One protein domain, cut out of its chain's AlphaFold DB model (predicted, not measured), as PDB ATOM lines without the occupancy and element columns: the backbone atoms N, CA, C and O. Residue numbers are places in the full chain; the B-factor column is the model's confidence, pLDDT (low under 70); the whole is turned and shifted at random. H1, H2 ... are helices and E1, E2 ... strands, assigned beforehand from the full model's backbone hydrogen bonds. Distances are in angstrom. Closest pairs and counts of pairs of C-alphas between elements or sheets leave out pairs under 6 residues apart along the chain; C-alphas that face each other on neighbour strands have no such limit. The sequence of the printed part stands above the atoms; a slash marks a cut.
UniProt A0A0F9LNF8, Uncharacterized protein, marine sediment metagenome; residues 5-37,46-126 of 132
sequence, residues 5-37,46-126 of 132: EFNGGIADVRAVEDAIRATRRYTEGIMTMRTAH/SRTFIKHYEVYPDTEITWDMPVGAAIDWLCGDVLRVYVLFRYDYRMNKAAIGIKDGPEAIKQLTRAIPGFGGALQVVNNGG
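Overview. This is residues 5 to 37 and 46 to 126 of the 132 residues of an uncharacterized protein of marine sediment metagenome (UniProt A0A0F9LNF8). A twisted sheet of five strands has H1, H3 and H4 over one face and no named helix over the other, while H2 lies off one end of the sheet. H1 and H4 lie side by side, H3 meets H4 at a steep slant, and residues 63 to 68, of which 67 and 68 belong to H2, stick out. The printed part has 114 residues, with four named helices and five named strands in the order E1 H1 E2 E3 H2 E4 E5 H3 H4; the sheet runs E1 E5 E4 E3 E2, all antiparallel, and the class is mixed, helices and strands. It is compact, with a radius of gyration of the C-alphas of 14.9 A, and elongated, spanning 47 by 30 by 23 A.

Arrangement. E1, residues 5 to 9, is an edge strand, antiparallel to E5, residues 93 to 98, with N 6 and O 96 2.8 A apart, within hydrogen-bond range. E5 forms a hairpin with E4, residues 81 to 88, where N 84 and O 97 are 2.8 A apart. E4 is antiparallel to E3, residues 47 to 55, with N 51 to O 85 at 2.9 A. E3 is antiparallel to the other edge strand, E2, residues 26 to 34, with N 29 to O 52 at 2.8 A. H1, residues 10 to 21, is on the sheet over E5 and E4 at a height of 8.3 A; it only just runs along the strands, at 27 degrees to E5 on the local plane, and the closest C-alphas of H1 and E5 are those of Ile 10 and Ala 94, 5.1 A apart. H4, residues 115 to 125, is on the same face over E1, at a height of 8.2 A, and stands up from the sheet at 55 degrees. H1 and H4 touch, their closest C-alphas those of Val 16 and Ala 118, 5.3 A apart, at a shallow tilt of 11 degrees, opposite ways. H3, residues 102 to 111, is on the sheet and touches H4 at a steep tilt of 51 degrees, the C-alphas of Thr 109 and Gly 116 closest at 4.8 A. These three helices and the sheet make two layers, helices on one face of a sheet. H2, residues 67 to 75, is not on the sheet and touches no helix. In H1, H2, H3 and H4 every O i to N i+4 pair is within hydrogen-bond range.

Along the chain. E1 begins at C-alpha 5, (265.364, 179.883, 254.709). H1 is 15.8 A long, E2 25.8 A, E3 24.9 A, E4 23.2 A and E5 17.0 A. H4, 15.2 A long, ends at C-alpha 125, (256.479, 181.141, 264.605).

Size, cuts and confidence. The two C-alphas farthest apart are those of His 37 and Pro 66, at 48.7 A. Residues 38 to 45 are not printed, and C-alphas 37 and 46 are 7.5 A apart across the cut. The link from E3 to H2, 11 residues, is long. The mean pLDDT of the printed part is 86.8, with residues 33 to 37, 46 to 47 and 125 to 126 under 70.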
ATOM      1  N   GLU A   5     265.141 179.421 253.339       90.25
ATOM      2  CA  GLU A   5     265.364 179.883 254.709       90.25
ATOM      3  C   GLU A   5     264.052 179.962 255.499       90.25
ATOM      4  O   GLU A   5     263.058 180.514 255.028       90.25
ATOM      5  N   PHE A   6     264.082 179.436 256.721       91.81
ATOM      6  CA  PHE A   6     263.003 179.458 257.703       91.81
ATOM      7  C   PHE A   6     263.492 180.208 258.934       91.81
ATOM      8  O   PHE A   6     264.506 179.831 259.517       91.81
ATOM      9  N   ASN A   7     262.793 181.269 259.326       91.25
ATOM     10  CA  ASN A   7     263.180 182.116 260.452       91.25
ATOM     11  C   ASN A   7     262.237 181.872 261.629       91.25
ATOM     12  O   ASN A   7     261.026 181.873 261.437       91.25
ATOM     13  N   GLY A   8     262.779 181.731 262.835       88.62
ATOM     14  CA  GLY A   8     261.993 181.515 264.048       88.62
ATOM     15  C   GLY A   8     262.763 181.862 265.319       88.62
ATOM     16  O   GLY A   8     263.847 182.454 265.274       88.62
ATOM     17  N   GLY A   9     262.194 181.500 266.468       88.75
ATOM     18  CA  GLY A   9     262.875 181.604 267.754       88.75
ATOM     19  C   GLY A   9     263.955 180.533 267.920       88.75
ATOM     20  O   GLY A   9     263.946 179.498 267.252       88.75
ATOM     21  N   ILE A  10     264.886 180.752 268.854       88.88
ATOM     22  CA  ILE A  10     265.964 179.787 269.135       88.88
ATOM     23  C   ILE A  10     265.406 178.429 269.576       88.88
ATOM     24  O   ILE A  10     265.940 177.402 269.168       88.88
ATOM     25  N   ALA A  11     264.341 178.415 270.380       90.50
ATOM     26  CA  ALA A  11     263.722 177.180 270.863       90.50
ATOM     27  C   ALA A  11     263.135 176.339 269.717       90.50
ATOM     28  O   ALA A  11     263.418 175.146 269.633       90.50
ATOM     29  N   ASP A  12     262.393 176.966 268.802       91.81
ATOM     30  CA  ASP A  12     261.767 176.271 267.670       91.81
ATOM     31  C   ASP A  12     262.823 175.718 266.710       91.81
ATOM     32  O   ASP A  12     262.746 174.575 266.263       91.81
ATOM     33  N   VAL A  13     263.860 176.516 266.431       92.81
ATOM     34  CA  VAL A  13     264.958 176.088 265.561       92.81
ATOM     35  C   VAL A  13     265.763 174.950 266.192       92.81
ATOM     36  O   VAL A  13     266.117 173.997 265.496       92.81
ATOM     37  N   ARG A  14     265.982 174.990 267.513       92.81
ATOM     38  CA  ARG A  14     266.600 173.878 268.247       92.81
ATOM     39  C   ARG A  14     265.765 172.609 268.188       92.81
ATOM     40  O   ARG A  14     266.350 171.548 268.044       92.81
ATOM     41  N   ALA A  15     264.436 172.693 268.221       94.31
ATOM     42  CA  ALA A  15     263.591 171.506 268.089       94.31
ATOM     43  C   ALA A  15     263.799 170.792 266.737       94.31
ATOM     44  O   ALA A  15     263.792 169.563 266.676       94.31
ATOM     45  N   VAL A  16     264.042 171.547 265.657       94.81
ATOM     46  CA  VAL A  16     264.407 170.964 264.353       94.81
ATOM     47  C   VAL A  16     265.805 170.344 264.389       94.81
ATOM     48  O   VAL A  16     265.996 169.240 263.876       94.81
ATOM     49  N   GLU A  17     266.781 171.028 264.997       95.19
ATOM     50  CA  GLU A  17     268.134 170.487 265.183       95.19
ATOM     51  C   GLU A  17     268.097 169.181 265.992       95.19
ATOM     52  O   GLU A  17     268.692 168.187 265.585       95.19
ATOM     53  N   ASP A  18     267.348 169.147 267.093       95.00
ATOM     54  CA  ASP A  18     267.214 167.984 267.966       95.00
ATOM     55  C   ASP A  18     266.557 166.800 267.247       95.00
ATOM     56  O   ASP A  18     266.997 165.665 267.429       95.00
ATOM     57  N   ALA A  19     265.579 167.041 266.366       95.06
ATOM     58  CA  ALA A  19     264.998 165.989 265.530       95.06
ATOM     59  C   ALA A  19     266.046 165.340 264.608       95.06
ATOM     60  O   ALA A  19     266.086 164.118 264.487       95.06
ATOM     61  N   ILE A  20     266.937 166.135 264.000       94.38
ATOM     62  CA  ILE A  20     268.055 165.608 263.200       94.38
ATOM     63  C   ILE A  20     269.052 164.872 264.100       94.38
ATOM     64  O   ILE A  20     269.464 163.758 263.774       94.38
ATOM     65  N   ARG A  21     269.416 165.456 265.247       93.31
ATOM     66  CA  ARG A  21     270.406 164.895 266.179       93.31
ATOM     67  C   ARG A  21     269.956 163.607 266.859       93.31
ATOM     68  O   ARG A  21     270.805 162.810 267.247       93.31
ATOM     69  N   ALA A  22     268.647 163.402 266.992       93.00
ATOM     70  CA  ALA A  22     268.061 162.155 267.471       93.00
ATOM     71  C   ALA A  22     268.280 160.990 266.490       93.00
ATOM     72  O   ALA A  22     268.156 159.827 266.874       93.00
ATOM     73  N   THR A  23     268.632 161.284 265.236       90.31
ATOM     74  CA  THR A  23     269.045 160.279 264.252       90.31
ATOM     75  C   THR A  23     270.558 160.070 264.278       90.31
ATOM     76  O   THR A  23     271.317 160.929 264.718       90.31
ATOM     77  N   ARG A  24     271.029 158.948 263.725       88.75
ATOM     78  CA  ARG A  24     272.454 158.741 263.398       88.75
ATOM     79  C   ARG A  24     272.769 159.100 261.944       88.75
ATOM     80  O   ARG A  24     273.701 158.570 261.363       88.75
ATOM     81  N   ARG A  25     271.954 159.951 261.319       92.06
ATOM     82  CA  ARG A  25     271.955 160.187 259.869       92.06
ATOM     83  C   ARG A  25     272.553 161.535 259.492       92.06
ATOM     84  O   ARG A  25     272.083 162.174 258.558       92.06
ATOM     85  N   TYR A  26     273.539 162.025 260.236       93.38
ATOM     86  CA  TYR A  26     274.138 163.326 259.954       93.38
ATOM     87  C   TYR A  26     275.614 163.393 260.329       93.38
ATOM     88  O   TYR A  26     276.084 162.681 261.215       93.38
ATOM     89  N   THR A  27     276.317 164.320 259.691       90.38
ATOM     90  CA  THR A  27     277.607 164.850 260.135       90.38
ATOM     91  C   THR A  27     277.470 166.340 260.428       90.38
ATOM     92  O   THR A  27     276.774 167.056 259.710       90.38
ATOM     93  N   GLU A  28     278.118 166.813 261.494       91.94
ATOM     94  CA  GLU A  28     278.057 168.209 261.946       91.94
ATOM     95  C   GLU A  28     279.417 168.896 261.777       91.94
ATOM     96  O   GLU A  28     280.461 168.356 262.139       91.94
ATOM     97  N   GLY A  29     279.392 170.127 261.274       85.81
ATOM     98  CA  GLY A  29     280.484 171.090 261.354       85.81
ATOM     99  C   GLY A  29     280.010 172.362 262.053       85.81
ATOM    100  O   GLY A  29     278.908 172.845 261.798       85.81
ATOM    101  N   ILE A  30     280.832 172.937 262.931       84.38
ATOM    102  CA  ILE A  30     280.485 174.157 263.673       84.38
ATOM    103  C   ILE A  30     281.432 175.284 263.273       84.38
ATOM    104  O   ILE A  30     282.651 175.140 263.328       84.38
ATOM    105  N   MET A  31     280.864 176.438 262.927       77.88
ATOM    106  CA  MET A  31     281.588 177.677 262.673       77.88
ATOM    107  C   MET A  31     281.043 178.789 263.573       77.88
ATOM    108  O   MET A  31     279.840 178.950 263.761       77.88
ATOM    109  N   THR A  32     281.935 179.602 264.132       72.00
ATOM    110  CA  THR A  32     281.538 180.812 264.862       72.00
ATOM    111  C   THR A  32     281.947 182.024 264.044       72.00
ATOM    112  O   THR A  32     283.133 182.213 263.781       72.00
ATOM    113  N   MET A  33     280.983 182.860 263.659       67.56
ATOM    114  CA  MET A  33     281.267 184.122 262.982       67.56
ATOM    115  C   MET A  33     281.217 185.269 263.990       67.56
ATOM    116  O   MET A  33     280.253 185.429 264.742       67.56
ATOM    117  N   ARG A  34     282.280 186.082 264.015       60.69
ATOM    118  CA  ARG A  34     282.259 187.364 264.724       60.69
ATOM    119  C   ARG A  34     281.415 188.339 263.917       60.69
ATOM    120  O   ARG A  34     281.680 188.545 262.736       60.69
ATOM    121  N   THR A  35     280.426 188.950 264.555       60.38
ATOM    122  CA  THR A  35     279.656 190.021 263.920       60.38
ATOM    123  C   THR A  35     280.488 191.301 263.955       60.38
ATOM    124  O   THR A  35     281.041 191.640 265.001       60.38
ATOM    125  N   ALA A  36     280.590 192.000 262.820       55.56
ATOM    126  CA  ALA A  36     281.466 193.165 262.651       55.56
ATOM    127  C   ALA A  36     281.119 194.346 263.577       55.56
ATOM    128  O   ALA A  36     282.009 195.106 263.951       55.56
ATOM    129  N   HIS A  37     279.852 194.470 263.984       55.66
ATOM    130  CA  HIS A  37     279.399 195.524 264.886       55.66
ATOM    131  C   HIS A  37     278.780 194.927 266.160       55.66
ATOM    132  O   HIS A  37     277.828 194.141 266.063       55.66
ATOM    133  N   SER A  46     279.194 189.247 270.700       58.19
ATOM    134  CA  SER A  46     278.689 189.526 269.344       58.19
ATOM    135  C   SER A  46     278.883 188.352 268.368       58.19
ATOM    136  O   SER A  46     279.338 188.516 267.231       58.19
ATOM    137  N   ARG A  47     278.606 187.126 268.815       64.06
ATOM    138  CA  ARG A  47     278.902 185.891 268.092       64.06
ATOM    139  C   ARG A  47     277.613 185.267 267.584       64.06
ATOM    140  O   ARG A  47     276.796 184.784 268.363       64.06
ATOM    141  N   THR A  48     277.471 185.241 266.266       74.81
ATOM    142  CA  THR A  48     276.498 184.380 265.601       74.81
ATOM    143  C   THR A  48     277.097 182.982 265.521       74.81
ATOM    144  O   THR A  48     278.219 182.797 265.035       74.81
ATOM    145  N   PHE A  49     276.353 181.996 266.008       84.12
ATOM    146  CA  PHE A  49     276.743 180.596 265.889       84.12
ATOM    147  C   PHE A  49     276.126 180.019 264.632       84.12
ATOM    148  O   PHE A  49     274.922 180.158 264.408       84.12
ATOM    149  N   ILE A  50     276.954 179.380 263.816       88.56
ATOM    150  CA  ILE A  50     276.515 178.756 262.583       88.56
ATOM    151  C   ILE A  50     276.897 177.283 262.638       88.56
ATOM    152  O   ILE A  50     278.067 176.942 262.793       88.56
ATOM    153  N   LYS A  51     275.912 176.403 262.505       92.00
ATOM    154  CA  LYS A  51     276.144 174.963 262.411       92.00
ATOM    155  C   LYS A  51     275.770 174.464 261.028       92.00
ATOM    156  O   LYS A  51     274.783 174.908 260.444       92.00
ATOM    157  N   HIS A  52     276.585 173.579 260.486       92.31
ATOM    158  CA  HIS A  52     276.415 172.955 259.184       92.31
ATOM    159  C   HIS A  52     276.160 171.477 259.407       92.31
ATOM    160  O   HIS A  52     276.956 170.808 260.058       92.31
ATOM    161  N   TYR A  53     275.059 170.983 258.870       94.00
ATOM    162  CA  TYR A  53     274.705 169.580 258.911       94.00
ATOM    163  C   TYR A  53     274.690 169.060 257.481       94.00
ATOM    164  O   TYR A  53     274.016 169.627 256.617       94.00
ATOM    165  N   GLU A  54     275.423 167.980 257.239       93.69
ATOM    166  CA  GLU A  54     275.160 167.111 256.096       93.69
ATOM    167  C   GLU A  54     274.283 165.979 256.615       93.69
ATOM    168  O   GLU A  54     274.698 165.226 257.493       93.69
ATOM    169  N   VAL A  55     273.045 165.911 256.141       93.69
ATOM    170  CA  VAL A  55     272.054 164.936 256.594       93.69
ATOM    171  C   VAL A  55     271.843 163.907 255.491       93.69
ATOM    172  O   VAL A  55     271.646 164.288 254.343       93.69
ATOM    173  N   TYR A  56     271.867 162.623 255.830       93.25
ATOM    174  CA  TYR A  56     271.821 161.490 254.906       93.25
ATOM    175  C   TYR A  56     270.471 160.770 255.046       93.25
ATOM    176  O   TYR A  56     270.319 159.925 255.929       93.25
ATOM    177  N   PRO A  57     269.451 161.086 254.225       90.44
ATOM    178  CA  PRO A  57     268.090 160.586 254.438       90.44
ATOM    179  C   PRO A  57     268.002 159.055 254.519       90.44
ATOM    180  O   PRO A  57     267.245 158.521 255.330       90.44
ATOM    181  N   ASP A  58     268.834 158.363 253.739       89.31
ATOM    182  CA  ASP A  58     268.767 156.914 253.545       89.31
ATOM    183  C   ASP A  58     269.931 156.149 254.196       89.31
ATOM    184  O   ASP A  58     270.044 154.936 254.027       89.31
ATOM    185  N   THR A  59     270.816 156.823 254.940       87.81
ATOM    186  CA  THR A  59     272.036 156.195 255.472       87.81
ATOM    187  C   THR A  59     272.286 156.587 256.919       87.81
ATOM    188  O   THR A  59     272.368 157.763 257.263       87.81
ATOM    189  N   GLU A  60     272.433 155.579 257.779       88.62
ATOM    190  CA  GLU A  60     272.899 155.760 259.151       88.62
ATOM    191  C   GLU A  60     274.423 155.696 259.196       88.62
ATOM    192  O   GLU A  60     275.042 154.756 258.704       88.62
ATOM    193  N   ILE A  61     275.019 156.726 259.789       86.12
ATOM    194  CA  ILE A  61     276.455 156.860 259.968       86.12
ATOM    195  C   ILE A  61     276.812 156.281 261.334       86.12
ATOM    196  O   ILE A  61     276.586 156.891 262.384       86.12
ATOM    197  N   THR A  62     277.341 155.064 261.322       86.62
ATOM    198  CA  THR A  62     277.735 154.315 262.513       86.62
ATOM    199  C   THR A  62     279.095 153.651 262.314       86.62
ATOM    200  O   THR A  62     279.561 153.485 261.192       86.62
ATOM    201  N   TRP A  63     279.751 153.260 263.410       80.44
ATOM    202  CA  TRP A  63     281.050 152.574 263.351       80.44
ATOM    203  C   TRP A  63     280.965 151.133 262.827       80.44
ATOM    204  O   TRP A  63     281.978 150.572 262.427       80.44
ATOM    205  N   ASP A  64     279.775 150.533 262.837       85.62
ATOM    206  CA  ASP A  64     279.486 149.160 262.412       85.62
ATOM    207  C   ASP A  64     278.931 149.061 260.979       85.62
ATOM    208  O   ASP A  64     278.461 148.002 260.564       85.62
ATOM    209  N   MET A  65     278.990 150.147 260.204       86.75
ATOM    210  CA  MET A  65     278.532 150.141 258.817       86.75
ATOM    211  C   MET A  65     279.327 149.154 257.940       86.75
ATOM    212  O   MET A  65     280.542 149.005 258.106       86.75
ATOM    213  N   PRO A  66     278.677 148.494 256.960       89.25
ATOM    214  CA  PRO A  66     279.382 147.679 255.979       89.25
ATOM    215  C   PRO A  66     280.449 148.493 255.241       89.25
ATOM    216  O   PRO A  66     280.198 149.628 254.841       89.25
ATOM    217  N   VAL A  67     281.615 147.887 254.990       88.31
ATOM    218  CA  VAL A  67     282.764 148.565 254.357       88.31
ATOM    219  C   VAL A  67     282.392 149.235 253.029       88.31
ATOM    220  O   VAL A  67     282.832 150.350 252.779       88.31
ATOM    221  N   GLY A  68     281.552 148.598 252.205       85.75
ATOM    222  CA  GLY A  68     281.070 149.195 250.953       85.75
ATOM    223  C   GLY A  68     280.307 150.503 251.179       85.75
ATOM    224  O   GLY A  68     280.664 151.522 250.604       85.75
ATOM    225  N   ALA A  69     279.348 150.510 252.110       84.38
ATOM    226  CA  ALA A  69     278.583 151.709 252.458       84.38
ATOM    227  C   ALA A  69     279.465 152.808 253.079       84.38
ATOM    228  O   ALA A  69     279.237 153.993 252.842       84.38
ATOM    229  N   ALA A  70     280.491 152.424 253.845       85.31
ATOM    230  CA  ALA A  70     281.470 153.363 254.386       85.31
ATOM    231  C   ALA A  70     282.279 154.051 253.282       85.31
ATOM    232  O   ALA A  70     282.505 155.257 253.346       85.31
ATOM    233  N   ILE A  71     282.702 153.289 252.270       87.88
ATOM    234  CA  ILE A  71     283.429 153.817 251.113       87.88
ATOM    235  C   ILE A  71     282.525 154.751 250.309       87.88
ATOM    236  O   ILE A  71     282.939 155.874 250.044       87.88
ATOM    237  N   ASP A  72     281.296 154.338 249.993       87.25
ATOM    238  CA  ASP A  72     280.342 155.172 249.249       87.25
ATOM    239  C   ASP A  72     280.089 156.506 249.973       87.25
ATOM    240  O   ASP A  72     280.060 157.576 249.360       87.25
ATOM    241  N   TRP A  73     279.969 156.470 251.304       86.75
ATOM    242  CA  TRP A  73     279.844 157.674 252.123       86.75
ATOM    243  C   TRP A  73     281.098 158.560 252.059       86.75
ATOM    244  O   TRP A  73     280.982 159.757 251.791       86.75
ATOM    245  N   LEU A  74     282.291 157.987 252.251       84.62
ATOM    246  CA  LEU A  74     283.564 158.720 252.199       84.62
ATOM    247  C   LEU A  74     283.842 159.331 250.818       84.62
ATOM    248  O   LEU A  74     284.395 160.428 250.733       84.62
ATOM    249  N   CYS A  75     283.445 158.645 249.748       86.94
ATOM    250  CA  CYS A  75     283.555 159.117 248.368       86.94
ATOM    251  C   CYS A  75     282.506 160.186 248.017       86.94
ATOM    252  O   CYS A  75     282.653 160.883 247.013       86.94
ATOM    253  N   GLY A  76     281.488 160.376 248.863       84.06
ATOM    254  CA  GLY A  76     280.417 161.346 248.644       84.06
ATOM    255  C   GLY A  76     279.338 160.876 247.665       84.06
ATOM    256  O   GLY A  76     278.594 161.716 247.158       84.06
ATOM    257  N   ASP A  77     279.239 159.567 247.428       86.88
ATOM    258  CA  ASP A  77     278.259 158.938 246.532       86.88
ATOM    259  C   ASP A  77     276.905 158.688 247.219       86.88
ATOM    260  O   ASP A  77     275.914 158.327 246.581       86.88
ATOM    261  N   VAL A  78     276.829 158.931 248.530       86.94
ATOM    262  CA  VAL A  78     275.585 158.887 249.302       86.94
ATOM    263  C   VAL A  78     274.828 160.210 249.174       86.94
ATOM    264  O   VAL A  78     275.390 161.299 249.321       86.94
ATOM    265  N   LEU A  79     273.513 160.113 248.964       87.94
ATOM    266  CA  LEU A  79     272.612 161.261 248.971       87.94
ATOM    267  C   LEU A  79     272.726 162.030 250.295       87.94
ATOM    268  O   LEU A  79     272.484 161.487 251.375       87.94
ATOM    269  N   ARG A  80     273.032 163.324 250.197       90.75
ATOM    270  CA  ARG A  80     273.139 164.233 251.341       90.75
ATOM    271  C   ARG A  80     272.357 165.514 251.101       90.75
ATOM    272  O   ARG A  80     272.386 166.080 250.009       90.75
ATOM    273  N   VAL A  81     271.704 165.995 252.148       92.62
ATOM    274  CA  VAL A  81     270.992 167.268 252.192       92.62
ATOM    275  C   VAL A  81     271.731 168.201 253.139       92.62
ATOM    276  O   VAL A  81     272.007 167.857 254.288       92.62
ATOM    277  N   TYR A  82     272.031 169.405 252.661       93.38
ATOM    278  CA  TYR A  82     272.700 170.420 253.465       93.38
ATOM    279  C   TYR A  82     271.688 171.235 254.268       93.38
ATOM    280  O   TYR A  82     270.836 171.917 253.688       93.38
ATOM    281  N   VAL A  83     271.832 171.207 255.593       93.56
ATOM    282  CA  VAL A  83     271.027 171.995 256.530       93.56
ATOM    283  C   VAL A  83     271.931 172.936 257.320       93.56
ATOM    284  O   VAL A  83     272.939 172.542 257.900       93.56
ATOM    285  N   LEU A  84     271.580 174.215 257.320       93.69
ATOM    286  CA  LEU A  84     272.320 175.293 257.953       93.69
ATOM    287  C   LEU A  84     271.517 175.842 259.122       93.69
ATOM    288  O   LEU A  84     270.430 176.361 258.908       93.69
ATOM    289  N   PHE A  85     272.076 175.832 260.323       93.19
ATOM    290  CA  PHE A  85     271.482 176.501 261.476       93.19
ATOM    291  C   PHE A  85     272.252 177.778 261.776       93.19
ATOM    292  O   PHE A  85     273.479 177.757 261.865       93.19
ATOM    293  N   ARG A  86     271.543 178.894 261.939       91.38
ATOM    294  CA  ARG A  86     272.110 180.173 262.378       91.38
ATOM    295  C   ARG A  86     271.410 180.608 263.655       91.38
ATOM    296  O   ARG A  86     270.191 180.734 263.665       91.38
ATOM    297  N   TYR A  87     272.184 180.881 264.695       88.88
ATOM    298  CA  TYR A  87     271.687 181.342 265.987       88.88
ATOM    299  C   TYR A  87     272.253 182.725 266.308       88.88
ATOM    300  O   TYR A  87     273.471 182.884 266.447       88.88
ATOM    301  N   ASP A  88     271.366 183.709 266.460       86.06
ATOM    302  CA  ASP A  88     271.671 185.016 267.041       86.06
ATOM    303  C   ASP A  88     271.024 185.124 268.427       86.06
ATOM    304  O   ASP A  88     269.848 185.470 268.585       86.06
ATOM    305  N   TYR A  89     271.824 184.809 269.446       78.81
ATOM    306  CA  TYR A  89     271.395 184.782 270.844       78.81
ATOM    307  C   TYR A  89     271.034 186.160 271.410       78.81
ATOM    308  O   TYR A  89     270.278 186.213 272.372       78.81
ATOM    309  N   ARG A  90     271.502 187.259 270.803       74.00
ATOM    310  CA  ARG A  90     271.179 188.625 271.259       74.00
ATOM    311  C   ARG A  90     269.712 188.954 271.014       74.00
ATOM    312  O   ARG A  90     269.018 189.478 271.868       74.00
ATOM    313  N   MET A  91     269.230 188.588 269.829       72.44
ATOM    314  CA  MET A  91     267.885 188.934 269.372       72.44
ATOM    315  C   MET A  91     266.862 187.824 269.643       72.44
ATOM    316  O   MET A  91     265.721 187.943 269.204       72.44
ATOM    317  N   ASN A  92     267.275 186.724 270.289       80.69
ATOM    318  CA  ASN A  92     266.522 185.466 270.346       80.69
ATOM    319  C   ASN A  92     266.011 185.026 268.957       80.69
ATOM    320  O   ASN A  92     264.896 184.525 268.808       80.69
ATOM    321  N   LYS A  93     266.828 185.249 267.919       85.38
ATOM    322  CA  LYS A  93     266.492 184.928 266.530       85.38
ATOM    323  C   LYS A  93     267.334 183.762 266.058       85.38
ATOM    324  O   LYS A  93     268.538 183.704 266.302       85.38
ATOM    325  N   ALA A  94     266.703 182.858 265.334       90.38
ATOM    326  CA  ALA A  94     267.384 181.768 264.676       90.38
ATOM    327  C   ALA A  94     266.813 181.539 263.279       90.38
ATOM    328  O   ALA A  94     265.685 181.925 262.970       90.38
ATOM    329  N   ALA A  95     267.617 180.920 262.427       91.88
ATOM    330  CA  ALA A  95     267.218 180.567 261.080       91.88
ATOM    331  C   ALA A  95     267.740 179.186 260.694       91.88
ATOM    332  O   ALA A  95     268.827 178.779 261.110       91.88
ATOM    333  N   ILE A  96     266.971 178.504 259.852       93.44
ATOM    334  CA  ILE A  96     267.321 177.232 259.229       93.44
ATOM    335  C   ILE A  96     267.371 177.455 257.725       93.44
ATOM    336  O   ILE A  96     266.392 177.904 257.142       93.44
ATOM    337  N   GLY A  97     268.492 177.139 257.088       93.06
ATOM    338  CA  GLY A  97     268.632 177.123 255.637       93.06
ATOM    339  C   GLY A  97     268.711 175.691 255.128       93.06
ATOM    340  O   GLY A  97     269.629 174.971 255.504       93.06
ATOM    341  N   ILE A  98     267.798 175.282 254.253       93.31
ATOM    342  CA  ILE A  98     267.822 173.958 253.618       93.31
ATOM    343  C   ILE A  98     268.198 174.142 252.150       93.31
ATOM    344  O   ILE A  98     267.540 174.881 251.411       93.31
ATOM    345  N   LYS A  99     269.298 173.519 251.724       88.94
ATOM    346  CA  LYS A  99     269.746 173.578 250.327       88.94
ATOM    347  C   LYS A  99     268.860 172.690 249.445       88.94
ATOM    348  O   LYS A  99     268.218 171.768 249.928       88.94
ATOM    349  N   ASP A 100     268.822 172.999 248.151       83.81
ATOM    350  CA  ASP A 100     268.159 172.195 247.110       83.81
ATOM    351  C   ASP A 100     266.613 172.166 247.178       83.81
ATOM    352  O   ASP A 100     265.951 171.501 246.383       83.81
ATOM    353  N   GLY A 101     266.023 173.013 248.031       83.31
ATOM    354  CA  GLY A 101     264.628 173.443 247.932       83.31
ATOM    355  C   GLY A 101     263.588 172.422 248.423       83.31
ATOM    356  O   GLY A 101     263.884 171.600 249.292       83.31
ATOM    357  N   PRO A 102     262.346 172.470 247.899       87.56
ATOM    358  CA  PRO A 102     261.218 171.695 248.428       87.56
ATOM    359  C   PRO A 102     261.410 170.175 248.427       87.56
ATOM    360  O   PRO A 102     260.905 169.494 249.319       87.56
ATOM    361  N   GLU A 103     262.146 169.629 247.455       89.44
ATOM    362  CA  GLU A 103     262.379 168.183 247.379       89.44
ATOM    363  C   GLU A 103     263.273 167.700 248.528       89.44
ATOM    364  O   GLU A 103     262.974 166.689 249.162       89.44
ATOM    365  N   ALA A 104     264.300 168.474 248.887       91.12
ATOM    366  CA  ALA A 104     265.144 168.185 250.043       91.12
ATOM    367  C   ALA A 104     264.333 168.197 251.352       91.12
ATOM    368  O   ALA A 104     264.472 167.307 252.188       91.12
ATOM    369  N   ILE A 105     263.411 169.155 251.508       92.38
ATOM    370  CA  ILE A 105     262.509 169.225 252.671       92.38
ATOM    371  C   ILE A 105     261.616 167.986 252.746       92.38
ATOM    372  O   ILE A 105     261.423 167.423 253.826       92.38
ATOM    373  N   LYS A 106     261.077 167.542 251.608       93.00
ATOM    374  CA  LYS A 106     260.243 166.340 251.527       93.00
ATOM    375  C   LYS A 106     261.030 165.086 251.914       93.00
ATOM    376  O   LYS A 106     260.520 164.270 252.680       93.00
ATOM    377  N   GLN A 107     262.269 164.957 251.439       93.44
ATOM    378  CA  GLN A 107     263.161 163.856 251.809       93.44
ATOM    379  C   GLN A 107     263.458 163.847 253.312       93.44
ATOM    380  O   GLN A 107     263.269 162.820 253.960       93.44
ATOM    381  N   LEU A 108     263.821 164.996 253.891       93.38
ATOM    382  CA  LEU A 108     264.067 165.123 255.331       93.38
ATOM    383  C   LEU A 108     262.812 164.816 256.158       93.38
ATOM    384  O   LEU A 108     262.886 164.092 257.144       93.38
ATOM    385  N   THR A 109     261.647 165.298 255.723       94.31
ATOM    386  CA  THR A 109     260.361 165.035 256.391       94.31
ATOM    387  C   THR A 109     260.017 163.548 256.406       94.31
ATOM    388  O   THR A 109     259.440 163.059 257.374       94.31
ATOM    389  N   ARG A 110     260.371 162.821 255.343       93.75
ATOM    390  CA  ARG A 110     260.168 161.372 255.258       93.75
ATOM    391  C   ARG A 110     261.175 160.596 256.106       93.75
ATOM    392  O   ARG A 110     260.796 159.604 256.722       93.75
ATOM    393  N   ALA A 111     262.440 161.006 256.094       91.19
ATOM    394  CA  ALA A 111     263.531 160.269 256.723       91.19
ATOM    395  C   ALA A 111     263.655 160.511 258.234       91.19
ATOM    396  O   ALA A 111     264.144 159.639 258.949       91.19
ATOM    397  N   ILE A 112     263.234 161.682 258.721       94.00
ATOM    398  CA  ILE A 112     263.475 162.127 260.096       94.00
ATOM    399  C   ILE A 112     262.142 162.295 260.828       94.00
ATOM    400  O   ILE A 112     261.384 163.229 260.537       94.00
ATOM    401  N   PRO A 113     261.844 161.427 261.809       93.88
ATOM    402  CA  PRO A 113     260.653 161.562 262.632       93.88
ATOM    403  C   PRO A 113     260.581 162.933 263.316       93.88
ATOM    404  O   PRO A 113     261.559 163.419 263.877       93.88
ATOM    405  N   GLY A 114     259.411 163.573 263.266       91.62
ATOM    406  CA  GLY A 114     259.172 164.873 263.905       91.62
ATOM    407  C   GLY A 114     259.724 166.093 263.155       91.62
ATOM    408  O   GLY A 114     259.293 167.208 263.448       91.62
ATOM    409  N   PHE A 115     260.582 165.911 262.143       93.81
ATOM    410  CA  PHE A 115     261.199 167.019 261.404       93.81
ATOM    411  C   PHE A 115     260.170 167.944 260.746       93.81
ATOM    412  O   PHE A 115     260.217 169.155 260.944       93.81
ATOM    413  N   GLY A 116     259.211 167.385 259.999       92.56
ATOM    414  CA  GLY A 116     258.216 168.189 259.278       92.56
ATOM    415  C   GLY A 116     257.351 169.045 260.208       92.56
ATOM    416  O   GLY A 116     257.092 170.210 259.914       92.56
ATOM    417  N   GLY A 117     256.962 168.493 261.363       91.69
ATOM    418  CA  GLY A 117     256.201 169.221 262.379       91.69
ATOM    419  C   GLY A 117     257.018 170.347 263.012       91.69
ATOM    420  O   GLY A 117     256.548 171.481 263.075       91.69
ATOM    421  N   ALA A 118     258.261 170.066 263.408       92.38
ATOM    422  CA  ALA A 118     259.152 171.076 263.978       92.38
ATOM    423  C   ALA A 118     259.452 172.208 262.974       92.38
ATOM    424  O   ALA A 118     259.384 173.385 263.326       92.38
ATOM    425  N   LEU A 119     259.698 171.877 261.702       93.06
ATOM    426  CA  LEU A 119     259.955 172.870 260.656       93.06
ATOM    427  C   LEU A 119     258.728 173.754 260.391       93.06
ATOM    428  O   LEU A 119     258.864 174.959 260.176       93.06
ATOM    429  N   GLN A 120     257.523 173.182 260.442       91.75
ATOM    430  CA  GLN A 120     256.281 173.938 260.300       91.75
ATOM    431  C   GLN A 120     256.078 174.935 261.451       91.75
ATOM    432  O   GLN A 120     255.618 176.051 261.207       91.75
ATOM    433  N   VAL A 121     256.453 174.570 262.683       90.62
ATOM    434  CA  VAL A 121     256.427 175.491 263.832       90.62
ATOM    435  C   VAL A 121     257.375 176.664 263.603       90.62
ATOM    436  O   VAL A 121     256.945 177.802 263.746       90.62
ATOM    437  N   VAL A 122     258.609 176.417 263.149       88.94
ATOM    438  CA  VAL A 122     259.557 177.494 262.798       88.94
ATOM    439  C   VAL A 122     258.963 178.414 261.727       88.94
ATOM    440  O   VAL A 122     258.993 179.630 261.875       88.94
ATOM    441  N   ASN A 123     258.368 177.848 260.674       85.31
ATOM    442  CA  ASN A 123     257.775 178.622 259.583       85.31
ATOM    443  C   ASN A 123     256.577 179.486 260.025       85.31
ATOM    444  O   ASN A 123     256.361 180.566 259.483       85.31
ATOM    445  N   ASN A 124     255.803 179.018 261.007       79.25
ATOM    446  CA  ASN A 124     254.618 179.710 261.519       79.25
ATOM    447  C   ASN A 124     254.916 180.640 262.713       79.25
ATOM    448  O   ASN A 124     254.104 181.515 263.013       79.25
ATOM    449  N   GLY A 125     256.038 180.421 263.406       61.19
ATOM    450  CA  GLY A 125     256.479 181.141 264.605       61.19
ATOM    451  C   GLY A 125     257.437 182.305 264.335       61.19
ATOM    452  O   GLY A 125     257.816 183.011 265.270       61.19
ATOM    453  N   GLY A 126     257.822 182.540 263.075       51.94
ATOM    454  CA  GLY A 126     258.493 183.779 262.678       51.94
ATOM    455  C   GLY A 126     257.670 185.004 263.103       51.94
ATOM    456  O   GLY A 126     256.443 184.903 263.186       51.94
TER     457      GLY A 126